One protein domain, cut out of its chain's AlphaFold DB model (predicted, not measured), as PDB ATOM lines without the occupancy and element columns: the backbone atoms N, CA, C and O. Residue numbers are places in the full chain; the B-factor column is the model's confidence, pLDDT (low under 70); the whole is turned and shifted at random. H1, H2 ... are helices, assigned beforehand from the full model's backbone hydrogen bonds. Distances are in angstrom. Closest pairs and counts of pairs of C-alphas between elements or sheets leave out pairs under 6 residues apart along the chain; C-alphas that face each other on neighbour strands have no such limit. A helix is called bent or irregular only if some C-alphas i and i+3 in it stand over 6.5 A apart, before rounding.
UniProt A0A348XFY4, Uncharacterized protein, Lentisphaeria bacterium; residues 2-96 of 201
ATOM      1  N   PRO A   2     -35.154 -20.988  22.433       57.53
ATOM      2  CA  PRO A   2     -34.010 -21.589  23.129       57.53
ATOM      3  C   PRO A   2     -34.230 -21.697  24.647       57.53
ATOM      4  O   PRO A   2     -33.908 -22.710  25.255       57.53
ATOM      5  N   VAL A   3     -34.897 -20.693  25.227       62.84
ATOM      6  CA  VAL A   3     -35.248 -20.607  26.657       62.84
ATOM      7  C   VAL A   3     -36.095 -21.797  27.133       62.84
ATOM      8  O   VAL A   3     -35.871 -22.323  28.219       62.84
ATOM      9  N   LEU A   4     -37.014 -22.281  26.291       65.19
ATOM     10  CA  LEU A   4     -37.865 -23.442  26.580       65.19
ATOM     11  C   LEU A   4     -37.043 -24.731  26.730       65.19
ATOM     12  O   LEU A   4     -37.299 -25.530  27.627       65.19
ATOM     13  N   GLY A   5     -36.028 -24.909  25.878       66.00
ATOM     14  CA  GLY A   5     -35.153 -26.081  25.913       66.00
ATOM     15  C   GLY A   5     -34.275 -26.140  27.164       66.00
ATOM     16  O   GLY A   5     -33.944 -27.228  27.616       66.00
ATOM     17  N   ILE A   6     -33.941 -24.986  27.749       66.25
ATOM     18  CA  ILE A   6     -33.117 -24.892  28.964       66.25
ATOM     19  C   ILE A   6     -33.981 -24.990  30.233       66.25
ATOM     20  O   ILE A   6     -33.552 -25.564  31.232       66.25
ATOM     21  N   ALA A   7     -35.223 -24.496  30.191       64.94
ATOM     22  CA  ALA A   7     -36.142 -24.531  31.328       64.94
ATOM     23  C   ALA A   7     -36.611 -25.950  31.703       64.94
ATOM     24  O   ALA A   7     -36.863 -26.223  32.874       64.94
ATOM     25  N   ILE A   8     -36.712 -26.878  30.746       69.62
ATOM     26  CA  ILE A   8     -37.203 -28.244  31.014       69.62
ATOM     27  C   ILE A   8     -36.198 -29.082  31.837       69.62
ATOM     28  O   ILE A   8     -36.591 -29.601  32.885       69.62
ATOM     29  N   PRO A   9     -34.908 -29.200  31.453       68.50
ATOM     30  CA  PRO A   9     -33.905 -29.895  32.268       68.50
ATOM     31  C   PRO A   9     -33.736 -29.259  33.649       68.50
ATOM     32  O   PRO A   9     -33.558 -29.960  34.643       68.50
ATOM     33  N   ALA A  10     -33.845 -27.931  33.713       64.94
ATOM     34  CA  ALA A  10     -33.791 -27.161  34.945       64.94
ATOM     35  C   ALA A  10     -34.888 -27.545  35.944       64.94
ATOM     36  O   ALA A  10     -34.609 -27.793  37.116       64.94
ATOM     37  N   LEU A  11     -36.129 -27.642  35.462       66.31
ATOM     38  CA  LEU A  11     -37.268 -28.080  36.264       66.31
ATOM     39  C   LEU A  11     -37.120 -29.530  36.718       66.31
ATOM     40  O   LEU A  11     -37.429 -29.846  37.864       66.31
ATOM     41  N   TYR A  12     -36.614 -30.399  35.841       71.62
ATOM     42  CA  TYR A  12     -36.408 -31.810  36.154       71.62
ATOM     43  C   TYR A  12     -35.372 -32.021  37.264       71.62
ATOM     44  O   TYR A  12     -35.637 -32.756  38.212       71.62
ATOM     45  N   LEU A  13     -34.212 -31.361  37.181       68.12
ATOM     46  CA  LEU A  13     -33.170 -31.467  38.207       68.12
ATOM     47  C   LEU A  13     -33.665 -30.929  39.554       68.12
ATOM     48  O   LEU A  13     -33.460 -31.555  40.590       68.12
ATOM     49  N   ARG A  14     -34.407 -29.822  39.533       64.56
ATOM     50  CA  ARG A  14     -34.904 -29.167  40.744       64.56
ATOM     51  C   ARG A  14     -36.044 -29.920  41.431       64.56
ATOM     52  O   ARG A  14     -36.069 -29.993  42.657       64.56
ATOM     53  N   ALA A  15     -36.929 -30.555  40.660       65.94
ATOM     54  CA  ALA A  15     -37.972 -31.435  41.189       65.94
ATOM     55  C   ALA A  15     -37.409 -32.663  41.935       65.94
ATOM     56  O   ALA A  15     -38.123 -33.269  42.730       65.94
ATOM     57  N   ARG A  16     -36.140 -33.036  41.700       67.56
ATOM     58  CA  ARG A  16     -35.469 -34.120  42.439       67.56
ATOM     59  C   ARG A  16     -34.883 -33.678  43.780       67.56
ATOM     60  O   ARG A  16     -34.667 -34.536  44.629       67.56
ATOM     61  N   GLU A  17     -34.622 -32.386  43.976       65.06
ATOM     62  CA  GLU A  17     -33.868 -31.882  45.133       65.06
ATOM     63  C   GLU A  17     -34.751 -31.266  46.236       65.06
ATOM     64  O   GLU A  17     -34.318 -31.210  47.387       65.06
ATOM     65  N   ARG A  18     -35.991 -30.834  45.942       58.69
ATOM     66  CA  ARG A  18     -36.947 -30.306  46.943       58.69
ATOM     67  C   ARG A  18     -38.411 -30.600  46.589       58.69
ATOM     68  O   ARG A  18     -38.766 -30.704  45.419       58.69
ATOM     69  N   LEU A  19     -39.279 -30.636  47.611       57.94
ATOM     70  CA  LEU A  19     -40.723 -30.406  47.447       57.94
ATOM     71  C   LEU A  19     -40.898 -29.025  46.807       57.94
ATOM     72  O   LEU A  19     -40.654 -28.007  47.457       57.94
ATOM     73  N   ALA A  20     -41.248 -29.006  45.522       63.97
ATOM     74  CA  ALA A  20     -41.415 -27.776  44.764       63.97
ATOM     75  C   ALA A  20     -42.394 -26.830  45.474       63.97
ATOM     76  O   ALA A  20     -43.472 -27.236  45.920       63.97
ATOM     77  N   THR A  21     -41.996 -25.567  45.609       74.44
ATOM     78  CA  THR A  21     -42.816 -24.553  46.281       74.44
ATOM     79  C   THR A  21     -44.080 -24.249  45.469       74.44
ATOM     80  O   THR A  21     -44.126 -24.460  44.256       74.44
ATOM     81  N   ALA A  22     -45.128 -23.718  46.111       78.50
ATOM     82  CA  ALA A  22     -46.374 -23.350  45.424       78.50
ATOM     83  C   ALA A  22     -46.142 -22.389  44.238       78.50
ATOM     84  O   ALA A  22     -46.826 -22.478  43.220       78.50
ATOM     85  N   LEU A  23     -45.137 -21.511  44.346       76.62
ATOM     86  CA  LEU A  23     -44.728 -20.595  43.282       76.62
ATOM     87  C   LEU A  23     -44.167 -21.332  42.055       76.62
ATOM     88  O   LEU A  23     -44.487 -20.974  40.927       76.62
ATOM     89  N   GLU A  24     -43.368 -22.382  42.254       79.19
ATOM     90  CA  GLU A  24     -42.801 -23.177  41.157       79.19
ATOM     91  C   GLU A  24     -43.882 -23.926  40.389       79.19
ATOM     92  O   GLU A  24     -43.887 -23.910  39.158       79.19
ATOM     93  N   TRP A  25     -44.832 -24.524  41.111       80.38
ATOM     94  CA  TRP A  25     -45.995 -25.166  40.507       80.38
ATOM     95  C   TRP A  25     -46.881 -24.173  39.764       80.38
ATOM     96  O   TRP A  25     -47.362 -24.491  38.679       80.38
ATOM     97  N   LEU A  26     -47.056 -22.963  40.299       81.00
ATOM     98  CA  LEU A  26     -47.783 -21.899  39.616       81.00
ATOM     99  C   LEU A  26     -47.081 -21.500  38.311       81.00
ATOM    100  O   LEU A  26     -47.725 -21.442  37.263       81.00
ATOM    101  N   CYS A  27     -45.763 -21.274  38.334       82.12
ATOM    102  CA  CYS A  27     -44.998 -20.930  37.135       82.12
ATOM    103  C   CYS A  27     -45.015 -22.063  36.098       82.12
ATOM    104  O   CYS A  27     -45.314 -21.816  34.928       82.12
ATOM    105  N   ALA A  28     -44.756 -23.304  36.519       83.44
ATOM    106  CA  ALA A  28     -44.770 -24.474  35.643       83.44
ATOM    107  C   ALA A  28     -46.169 -24.734  35.062       83.44
ATOM    108  O   ALA A  28     -46.307 -24.964  33.861       83.44
ATOM    109  N   GLY A  29     -47.211 -24.629  35.888       84.12
ATOM    110  CA  GLY A  29     -48.605 -24.761  35.471       84.12
ATOM    111  C   GLY A  29     -49.021 -23.679  34.476       84.12
ATOM    112  O   GLY A  29     -49.660 -23.992  33.476       84.12
ATOM    113  N   THR A  30     -48.597 -22.427  34.683       84.69
ATOM    114  CA  THR A  30     -48.869 -21.326  33.742       84.69
ATOM    115  C   THR A  30     -48.202 -21.587  32.390       84.69
ATOM    116  O   THR A  30     -48.846 -21.479  31.348       84.69
ATOM    117  N   ILE A  31     -46.933 -22.003  32.392       85.88
ATOM    118  CA  ILE A  31     -46.197 -22.374  31.175       85.88
ATOM    119  C   ILE A  31     -46.905 -23.512  30.431       85.88
ATOM    120  O   ILE A  31     -47.154 -23.409  29.226       85.88
ATOM    121  N   ALA A  32     -47.264 -24.576  31.154       84.94
ATOM    122  CA  ALA A  32     -47.943 -25.735  30.595       84.94
ATOM    123  C   ALA A  32     -49.324 -25.372  30.034       84.94
ATOM    124  O   ALA A  32     -49.649 -25.775  28.922       84.94
ATOM    125  N   ALA A  33     -50.113 -24.562  30.742       82.06
ATOM    126  CA  ALA A  33     -51.430 -24.119  30.293       82.06
ATOM    127  C   ALA A  33     -51.345 -23.319  28.987       82.06
ATOM    128  O   ALA A  33     -52.082 -23.593  28.040       82.06
ATOM    129  N   PHE A  34     -50.399 -22.380  28.894       81.88
ATOM    130  CA  PHE A  34     -50.167 -21.631  27.661       81.88
ATOM    131  C   PHE A  34     -49.631 -22.507  26.536       81.88
ATOM    132  O   PHE A  34     -49.929 -22.229  25.378       81.88
ATOM    133  N   PHE A  35     -48.864 -23.555  26.846       81.88
ATOM    134  CA  PHE A  35     -48.386 -24.522  25.860       81.88
ATOM    135  C   PHE A  35     -49.523 -25.400  25.328       81.88
ATOM    136  O   PHE A  35     -49.655 -25.555  24.119       81.88
ATOM    137  N   ILE A  36     -50.390 -25.904  26.208       80.50
ATOM    138  CA  ILE A  36     -51.575 -26.686  25.838       80.50
ATOM    139  C   ILE A  36     -52.527 -25.830  24.999       80.50
ATOM    140  O   ILE A  36     -52.924 -26.233  23.912       80.50
ATOM    141  N   MET A  37     -52.818 -24.606  25.442       79.19
ATOM    142  CA  MET A  37     -53.597 -23.640  24.662       79.19
ATOM    143  C   MET A  37     -52.999 -23.436  23.261       79.19
ATOM    144  O   MET A  37     -53.734 -23.414  22.280       79.19
ATOM    145  N   ASN A  38     -51.668 -23.326  23.174       74.12
ATOM    146  CA  ASN A  38     -50.908 -23.189  21.930       74.12
ATOM    147  C   ASN A  38     -51.200 -24.326  20.942       74.12
ATOM    148  O   ASN A  38     -51.543 -24.064  19.794       74.12
ATOM    149  N   ILE A  39     -51.068 -25.575  21.403       74.44
ATOM    150  CA  ILE A  39     -51.216 -26.773  20.566       74.44
ATOM    151  C   ILE A  39     -52.684 -27.094  20.265       74.44
ATOM    152  O   ILE A  39     -52.977 -27.699  19.239       74.44
ATOM    153  N   SER A  40     -53.614 -26.683  21.131       72.69
ATOM    154  CA  SER A  40     -55.058 -26.861  20.937       72.69
ATOM    155  C   SER A  40     -55.675 -25.818  19.997       72.69
ATOM    156  O   SER A  40     -56.850 -25.925  19.643       72.69
ATOM    157  N   PHE A  41     -54.918 -24.800  19.586       69.38
ATOM    158  CA  PHE A  41     -55.423 -23.738  18.726       69.38
ATOM    159  C   PHE A  41     -55.410 -24.170  17.250       69.38
ATOM    160  O   PHE A  41     -54.388 -24.094  16.574       69.38
ATOM    161  N   ASN A  42     -56.571 -24.566  16.712       57.16
ATOM    162  CA  ASN A  42     -56.733 -24.959  15.296       57.16
ATOM    163  C   ASN A  42     -56.468 -23.820  14.286       57.16
ATOM    164  O   ASN A  42     -56.304 -24.059  13.095       57.16
ATOM    165  N   GLY A  43     -56.389 -22.576  14.764       54.72
ATOM    166  CA  GLY A  43     -55.945 -21.413  13.995       54.72
ATOM    167  C   GLY A  43     -54.439 -21.173  14.086       54.72
ATOM    168  O   GLY A  43     -54.012 -20.023  13.966       54.72
ATOM    169  N   TRP A  44     -53.637 -22.207  14.378       53.59
ATOM    170  CA  TRP A  44     -52.181 -22.099  14.414       53.59
ATOM    171  C   TRP A  44     -51.644 -21.809  13.019       53.59
ATOM    172  O   TRP A  44     -51.289 -22.677  12.229       53.59
ATOM    173  N   HIS A  45     -51.633 -20.538  12.690       53.31
ATOM    174  CA  HIS A  45     -50.869 -19.968  11.609       53.31
ATOM    175  C   HIS A  45     -49.938 -19.101  12.429       53.31
ATOM    176  O   HIS A  45     -50.425 -18.181  13.091       53.31
ATOM    177  N   GLY A  46     -48.658 -19.458  12.536       47.56
ATOM    178  CA  GLY A  46     -47.712 -18.881  13.503       47.56
ATOM    179  C   GLY A  46     -47.498 -17.365  13.393       47.56
ATOM    180  O   GLY A  46     -46.525 -16.854  13.932       47.56
ATOM    181  N   GLY A  47     -48.364 -16.637  12.678       48.44
ATOM    182  CA  GLY A  47     -48.082 -15.343  12.099       48.44
ATOM    183  C   GLY A  47     -46.784 -15.427  11.311       48.44
ATOM    184  O   GLY A  47     -46.263 -16.504  11.025       48.44
ATOM    185  N   MET A  48     -46.203 -14.275  11.037       52.72
ATOM    186  CA  MET A  48     -44.791 -14.201  10.679       52.72
ATOM    187  C   MET A  48     -43.927 -14.106  11.944       52.72
ATOM    188  O   MET A  48     -42.988 -13.324  12.013       52.72
ATOM    189  N   CYS A  49     -44.284 -14.854  12.994       53.09
ATOM    190  CA  CYS A  49     -43.571 -14.845  14.264       53.09
ATOM    191  C   CYS A  49     -42.613 -16.041  14.313       53.09
ATOM    192  O   CYS A  49     -43.030 -17.190  14.151       53.09
ATOM    193  N   ILE A  50     -41.335 -15.806  14.616       55.88
ATOM    194  CA  ILE A  50     -40.407 -16.902  14.921       55.88
ATOM    195  C   ILE A  50     -40.674 -17.379  16.354       55.88
ATOM    196  O   ILE A  50     -40.130 -16.861  17.329       55.88
ATOM    197  N   GLY A  51     -41.533 -18.393  16.471       61.97
ATOM    198  CA  GLY A  51     -41.842 -19.085  17.719       61.97
ATOM    199  C   GLY A  51     -43.289 -18.915  18.199       61.97
ATOM    200  O   GLY A  51     -44.101 -18.244  17.566       61.97
ATOM    201  N   PRO A  52     -43.639 -19.553  19.327       64.38
ATOM    202  CA  PRO A  52     -44.996 -19.535  19.838       64.38
ATOM    203  C   PRO A  52     -45.351 -18.169  20.428       64.38
ATOM    204  O   PRO A  52     -45.031 -17.882  21.576       64.38
ATOM    205  N   ARG A  53     -46.053 -17.330  19.656       67.38
ATOM    206  CA  ARG A  53     -46.453 -15.959  20.041       67.38
ATOM    207  C   ARG A  53     -47.121 -15.862  21.416       67.38
ATOM    208  O   ARG A  53     -46.898 -14.916  22.161       67.38
ATOM    209  N   TYR A  54     -47.890 -16.882  21.783       70.25
ATOM    210  CA  TYR A  54     -48.588 -16.936  23.065       70.25
ATOM    211  C   TYR A  54     -47.695 -17.340  24.241       70.25
ATOM    212  O   TYR A  54     -48.144 -17.295  25.375       70.25
ATOM    213  N   GLN A  55     -46.436 -17.713  24.006       77.25
ATOM    214  CA  GLN A  55     -45.468 -17.954  25.078       77.25
ATOM    215  C   GLN A  55     -44.786 -16.663  25.552       77.25
ATOM    216  O   GLN A  55     -44.182 -16.655  26.620       77.25
ATOM    217  N   ILE A  56     -44.914 -15.560  24.801       75.31
ATOM    218  CA  ILE A  56     -44.321 -14.263  25.158       75.31
ATOM    219  C   ILE A  56     -44.852 -13.739  26.508       75.31
ATOM    220  O   ILE A  56     -44.027 -13.406  27.358       75.31
ATOM    221  N   PRO A  57     -46.176 -13.722  26.783       76.06
ATOM    222  CA  PRO A  57     -46.701 -13.247  28.069       76.06
ATOM    223  C   PRO A  57     -46.235 -14.072  29.274       76.06
ATOM    224  O   PRO A  57     -46.255 -13.592  30.402       76.06
ATOM    225  N   VAL A  58     -45.811 -15.315  29.039       82.69
ATOM    226  CA  VAL A  58     -45.387 -16.265  30.075       82.69
ATOM    227  C   VAL A  58     -43.876 -16.245  30.315       82.69
ATOM    228  O   VAL A  58     -43.401 -16.916  31.228       82.69
ATOM    229  N   LEU A  59     -43.108 -15.448  29.557       77.94
ATOM    230  CA  LEU A  59     -41.658 -15.278  29.739       77.94
ATOM    231  C   LEU A  59     -41.238 -14.951  31.183       77.94
ATOM    232  O   LEU A  59     -40.258 -15.547  31.632       77.94
ATOM    233  N   PRO A  60     -41.952 -14.106  31.957       78.75
ATOM    234  CA  PRO A  60     -41.602 -13.875  33.358       78.75
ATOM    235  C   PRO A  60     -41.617 -15.156  34.205       78.75
ATOM    236  O   PRO A  60     -40.736 -15.343  35.040       78.75
ATOM    237  N   ALA A  61     -42.556 -16.076  33.952       78.50
ATOM    238  CA  ALA A  61     -42.612 -17.364  34.645       78.50
ATOM    239  C   ALA A  61     -41.424 -18.264  34.270       78.50
ATOM    240  O   ALA A  61     -40.873 -18.936  35.141       78.50
ATOM    241  N   TYR A  62     -40.980 -18.238  33.007       79.94
ATOM    242  CA  TYR A  62     -39.737 -18.911  32.611       79.94
ATOM    243  C   TYR A  62     -38.533 -18.324  33.346       79.94
ATOM    244  O   TYR A  62     -37.746 -19.075  33.908       79.94
ATOM    245  N   ILE A  63     -38.402 -16.996  33.379       78.62
ATOM    246  CA  ILE A  63     -37.283 -16.312  34.042       78.62
ATOM    247  C   ILE A  63     -37.246 -16.662  35.530       78.62
ATOM    248  O   ILE A  63     -36.189 -17.026  36.036       78.62
ATOM    249  N   LEU A  64     -38.393 -16.628  36.213       76.62
ATOM    250  CA  LEU A  64     -38.486 -17.001  37.625       76.62
ATOM    251  C   LEU A  64     -38.017 -18.438  37.870       76.62
ATOM    252  O   LEU A  64     -37.256 -18.676  38.800       76.62
ATOM    253  N   LEU A  65     -38.398 -19.393  37.018       76.62
ATOM    254  CA  LEU A  65     -37.929 -20.775  37.146       76.62
ATOM    255  C   LEU A  65     -36.426 -20.920  36.869       76.62
ATOM    256  O   LEU A  65     -35.772 -21.738  37.511       76.62
ATOM    257  N   LEU A  66     -35.873 -20.117  35.954       74.62
ATOM    258  CA  LEU A  66     -34.446 -20.133  35.619       74.62
ATOM    259  C   LEU A  66     -33.573 -19.483  36.701       74.62
ATOM    260  O   LEU A  66     -32.481 -19.974  36.951       74.62
ATOM    261  N   VAL A  67     -34.036 -18.421  37.368       74.12
ATOM    262  CA  VAL A  67     -33.305 -17.778  38.484       74.12
ATOM    263  C   VAL A  67     -33.127 -18.735  39.661       74.12
ATOM    264  O   VAL A  67     -32.166 -18.634  40.418       74.12
ATOM    265  N   LEU A  68     -34.044 -19.686  39.803       72.00
ATOM    266  CA  LEU A  68     -34.029 -20.638  40.897       72.00
ATOM    267  C   LEU A  68     -33.174 -21.894  40.623       72.00
ATOM    268  O   LEU A  68     -33.130 -22.798  41.462       72.00
ATOM    269  N   LEU A  69     -32.520 -21.981  39.460       71.44
ATOM    270  CA  LEU A  69     -31.563 -23.044  39.149       71.44
ATOM    271  C   LEU A  69     -30.332 -22.971  40.063       71.44
ATOM    272  O   LEU A  69     -29.838 -21.873  40.333       71.44
ATOM    273  N   PRO A  70     -29.769 -24.122  40.476       67.00
ATOM    274  CA  PRO A  70     -28.487 -24.136  41.164       67.00
ATOM    275  C   PRO A  70     -27.404 -23.473  40.300       67.00
ATOM    276  O   PRO A  70     -27.208 -23.810  39.128       67.00
ATOM    277  N   GLN A  71     -26.703 -22.506  40.897       70.06
ATOM    278  CA  GLN A  71     -25.735 -21.632  40.232       70.06
ATOM    279  C   GLN A  71     -24.386 -22.329  40.010       70.06
ATOM    280  O   GLN A  71     -23.343 -21.930  40.527       70.06
ATOM    281  N   HIS A  72     -24.378 -23.400  39.222       78.19
ATOM    282  CA  HIS A  72     -23.132 -23.992  38.748       78.19
ATOM    283  C   HIS A  72     -22.591 -23.194  37.558       78.19
ATOM    284  O   HIS A  72     -23.351 -22.808  36.674       78.19
ATOM    285  N   ARG A  73     -21.263 -23.016  37.475       74.69
ATOM    286  CA  ARG A  73     -20.608 -22.234  36.402       74.69
ATOM    287  C   ARG A  73     -21.067 -22.626  34.990       74.69
ATOM    288  O   ARG A  73     -21.261 -21.756  34.148       74.69
ATOM    289  N   LEU A  74     -21.282 -23.921  34.746       75.50
ATOM    290  CA  LEU A  74     -21.779 -24.426  33.460       75.50
ATOM    291  C   LEU A  74     -23.248 -24.068  33.205       75.50
ATOM    292  O   LEU A  74     -23.590 -23.708  32.083       75.50
ATOM    293  N   ALA A  75     -24.104 -24.131  34.228       72.50
ATOM    294  CA  ALA A  75     -25.504 -23.733  34.118       72.50
ATOM    295  C   ALA A  75     -25.614 -22.226  33.857       72.50
ATOM    296  O   ALA A  75     -26.327 -21.817  32.945       72.50
ATOM    297  N   THR A  76     -24.833 -21.408  34.566       75.38
ATOM    298  CA  THR A  76     -24.758 -19.959  34.336       75.38
ATOM    299  C   THR A  76     -24.275 -19.638  32.922       75.38
ATOM    300  O   THR A  76     -24.883 -18.812  32.246       75.38
ATOM    301  N   LEU A  77     -23.235 -20.322  32.431       77.62
ATOM    302  CA  LEU A  77     -22.748 -20.148  31.061       77.62
ATOM    303  C   LEU A  77     -23.801 -20.561  30.025       77.62
ATOM    304  O   LEU A  77     -24.022 -19.838  29.054       77.62
ATOM    305  N   ALA A  78     -24.477 -21.694  30.230       76.81
ATOM    306  CA  ALA A  78     -25.533 -22.172  29.343       76.81
ATOM    307  C   ALA A  78     -26.728 -21.206  29.304       76.81
ATOM    308  O   ALA A  78     -27.233 -20.899  28.225       76.81
ATOM    309  N   LEU A  79     -27.140 -20.675  30.460       75.50
ATOM    310  CA  LEU A  79     -28.190 -19.663  30.571       75.50
ATOM    311  C   LEU A  79     -27.788 -18.357  29.889       75.50
ATOM    312  O   LEU A  79     -28.556 -17.833  29.088       75.50
ATOM    313  N   ALA A  80     -26.583 -17.850  30.156       75.31
ATOM    314  CA  ALA A  80     -26.078 -16.627  29.539       75.31
ATOM    315  C   ALA A  80     -26.008 -16.764  28.011       75.31
ATOM    316  O   ALA A  80     -26.485 -15.894  27.285       75.31
ATOM    317  N   THR A  81     -25.494 -17.895  27.524       76.12
ATOM    318  CA  THR A  81     -25.404 -18.189  26.089       76.12
ATOM    319  C   THR A  81     -26.791 -18.324  25.463       76.12
ATOM    320  O   THR A  81     -27.062 -17.731  24.421       76.12
ATOM    321  N   GLY A  82     -27.705 -19.050  26.109       76.62
ATOM    322  CA  GLY A  82     -29.080 -19.218  25.643       76.62
ATOM    323  C   GLY A  82     -29.857 -17.902  25.589       76.62
ATOM    324  O   GLY A  82     -30.559 -17.643  24.609       76.62
ATOM    325  N   THR A  83     -29.689 -17.045  26.597       73.31
ATOM    326  CA  THR A  83     -30.259 -15.693  26.627       73.31
ATOM    327  C   THR A  83     -29.676 -14.832  25.516       73.31
ATOM    328  O   THR A  83     -30.444 -14.224  24.776       73.31
ATOM    329  N   ALA A  84     -28.352 -14.827  25.329       72.75
ATOM    330  CA  ALA A  84     -27.704 -14.079  24.254       72.75
ATOM    331  C   ALA A  84     -28.212 -14.519  22.871       72.75
ATOM    332  O   ALA A  84     -28.622 -13.681  22.072       72.75
ATOM    333  N   ILE A  85     -28.291 -15.831  22.616       76.44
ATOM    334  CA  ILE A  85     -28.857 -16.381  21.375       76.44
ATOM    335  C   ILE A  85     -30.317 -15.948  21.207       76.44
ATOM    336  O   ILE A  85     -30.719 -15.550  20.116       76.44
ATOM    337  N   SER A  86     -31.121 -15.998  22.273       72.56
ATOM    338  CA  SER A  86     -32.531 -15.607  22.223       72.56
ATOM    339  C   SER A  86     -32.714 -14.112  21.950       72.56
ATOM    340  O   SER A  86     -33.585 -13.751  21.161       72.56
ATOM    341  N   VAL A  87     -31.900 -13.251  22.566       71.06
ATOM    342  CA  VAL A  87     -31.901 -11.799  22.328       71.06
ATOM    343  C   VAL A  87     -31.481 -11.505  20.895       71.06
ATOM    344  O   VAL A  87     -32.203 -10.800  20.201       71.06
ATOM    345  N   CYS A  88     -30.388 -12.101  20.412       70.38
ATOM    346  CA  CYS A  88     -29.956 -11.949  19.023       70.38
ATOM    347  C   CYS A  88     -31.042 -12.404  18.042       70.38
ATOM    348  O   CYS A  88     -31.354 -11.682  17.102       70.38
ATOM    349  N   ASN A  89     -31.669 -13.558  18.286       71.44
ATOM    350  CA  ASN A  89     -32.762 -14.054  17.455       71.44
ATOM    351  C   ASN A  89     -33.961 -13.095  17.449       71.44
ATOM    352  O   ASN A  89     -34.547 -12.858  16.400       71.44
ATOM    353  N   MET A  90     -34.326 -12.521  18.600       70.38
ATOM    354  CA  MET A  90     -35.419 -11.548  18.672       70.38
ATOM    355  C   MET A  90     -35.069 -10.223  18.006       70.38
ATOM    356  O   MET A  90     -35.895  -9.705  17.264       70.38
ATOM    357  N   LEU A  91     -33.848  -9.714  18.192       67.88
ATOM    358  CA  LEU A  91     -33.365  -8.516  17.507       67.88
ATOM    359  C   LEU A  91     -33.423  -8.701  15.991       67.88
ATOM    360  O   LEU A  91     -33.973  -7.863  15.284       67.88
ATOM    361  N   VAL A  92     -32.942  -9.844  15.504       66.19
ATOM    362  CA  VAL A  92     -33.020 -10.231  14.094       66.19
ATOM    363  C   VAL A  92     -34.464 -10.227  13.586       66.19
ATOM    364  O   VAL A  92     -34.724  -9.655  12.536       66.19
ATOM    365  N   VAL A  93     -35.411 -10.802  14.333       62.28
ATOM    366  CA  VAL A  93     -36.837 -10.795  13.959       62.28
ATOM    367  C   VAL A  93     -37.404  -9.378  13.936       62.28
ATOM    368  O   VAL A  93     -38.122  -9.032  13.006       62.28
ATOM    369  N   THR A  94     -37.075  -8.544  14.925       63.84
ATOM    370  CA  THR A  94     -37.562  -7.155  14.998       63.84
ATOM    371  C   THR A  94     -36.977  -6.242  13.922       63.84
ATOM    372  O   THR A  94     -37.551  -5.195  13.646       63.84
ATOM    373  N   LEU A  95     -35.856  -6.625  13.304       59.25
ATOM    374  CA  LEU A  95     -35.265  -5.894  12.179       59.25
ATOM    375  C   LEU A  95     -35.997  -6.148  10.851       59.25
ATOM    376  O   LEU A  95     -35.751  -5.426   9.886       59.25
ATOM    377  N   ILE A  96     -36.875  -7.154  10.785       57.00
ATOM    378  CA  ILE A  96     -37.624  -7.519   9.579       57.00
ATOM    379  C   ILE A  96     -39.057  -6.998   9.700       57.00
ATOM    380  O   ILE A  96     -39.723  -7.202  10.716       57.00
TER     381      ILE A  96
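AT A GLANCE: This is residues 2 to 96 of the 201 residues of an uncharacterized protein of Lentisphaeria bacterium (UniProt A0A348XFY4). Four helices run back and forth along the longest axis in a slab: H4, the longest, lies along one edge, H2 along the opposite edge, and H1 and H3 lie between them and cross obliquely. H2 and H3 make a closely packed hairpin, while H4 packs only on the first residues of H1, and a long link from H2 to H3 loops round one end. The printed part has 95 residues with four named helices in the order H1, H2, H3, H4 and no named strand; its class is all helix. It is only just compact, close to loose, with a radius of gyration of the C-alphas of 14.5 A, and its C-alphas span 40 by 29 by 16 A.

HOW THE PARTS SIT: H4, residues 73 to 94, is the longest helix, and it touches H1, residues 2 to 17, with residues 79 to 86 alone. H1 touches H4 with residues 2 to 6 alone. The closest C-alphas of the two are those of Pro 2 and Gly 82, 6.0 A apart, and the helices run opposite ways at a shallow tilt of 29 degrees. H1 also touches H3, residues 53 to 67, and H3 touches H1 with residues 62 to 66 alone. The closest C-alphas of H1 and H3 are those of Ala 7 and Leu 66, 6.4 A apart, and the helices run the same way at a steep tilt of 41 degrees. H3 and H4 are near each other, with 5 pairs of C-alphas within 10 A and the closest pair 8.1 A apart. H2, residues 22 to 40, touches H3 with 18 pairs of C-alphas within 8 A, the closest being those of Cys 27 and Ala 61, 5.0 A apart. H2 and H3 form a helical hairpin, running opposite ways at a shallow tilt of 25 degrees. H1 and H2 are near each other, with 7 pairs of C-alphas within 10 A and the closest pair 8.3 A apart. H2 and H4 are apart. The helix packing is mostly aligned, but only just: 2 of the 3 touching pairs are at a shallow tilt. In H2 and H4 every O i to N i+4 pair is within hydrogen-bond range; in H1 9 of 12 are, and in H3 7 of 11.

IN THESE COORDINATES: H4 begins with the C-alpha of Arg 73 at (-20.608, -22.234, 36.402) and ends with that of Thr 94 at (-37.562, -7.155, 14.998), 31.2 A away. H1 begins at the C-alpha of Pro 2, (-34.010, -21.589, 23.129), and measures 24.3 A from first to last C-alpha. H1 is neither bent nor irregular, but only just: C-alphas 6 and 9 are 6.0 A apart. H2 runs from Ala 22 to Ser 40 over 26.2 A. H3, from Arg 53 to Val 67, measures 22.7 A and is irregular: C-alphas 57 and 60 are 7.4 A apart, and its line is a rough one.

THE WHOLE: The two C-alphas farthest apart are those of Leu 19 and Ile 96, at 44.4 A, while those of Pro 2 and Ile 96 are 19.9 A apart. The printed part has no cut. The links from H1 to H2 and from H3 to H4 are tight, with 4 and 5 residues. The link from H2 to H3 is long, and its 12 residues, 41 to 52, have C-alphas 11 to 23 A from the mean of the C-alphas. The mean pLDDT of the printed part is 70.8. Confidence is under 70 in 38 of the printed residues: 2 to 11, 13 to 20, 41 to 53, 70 and 91 to 96.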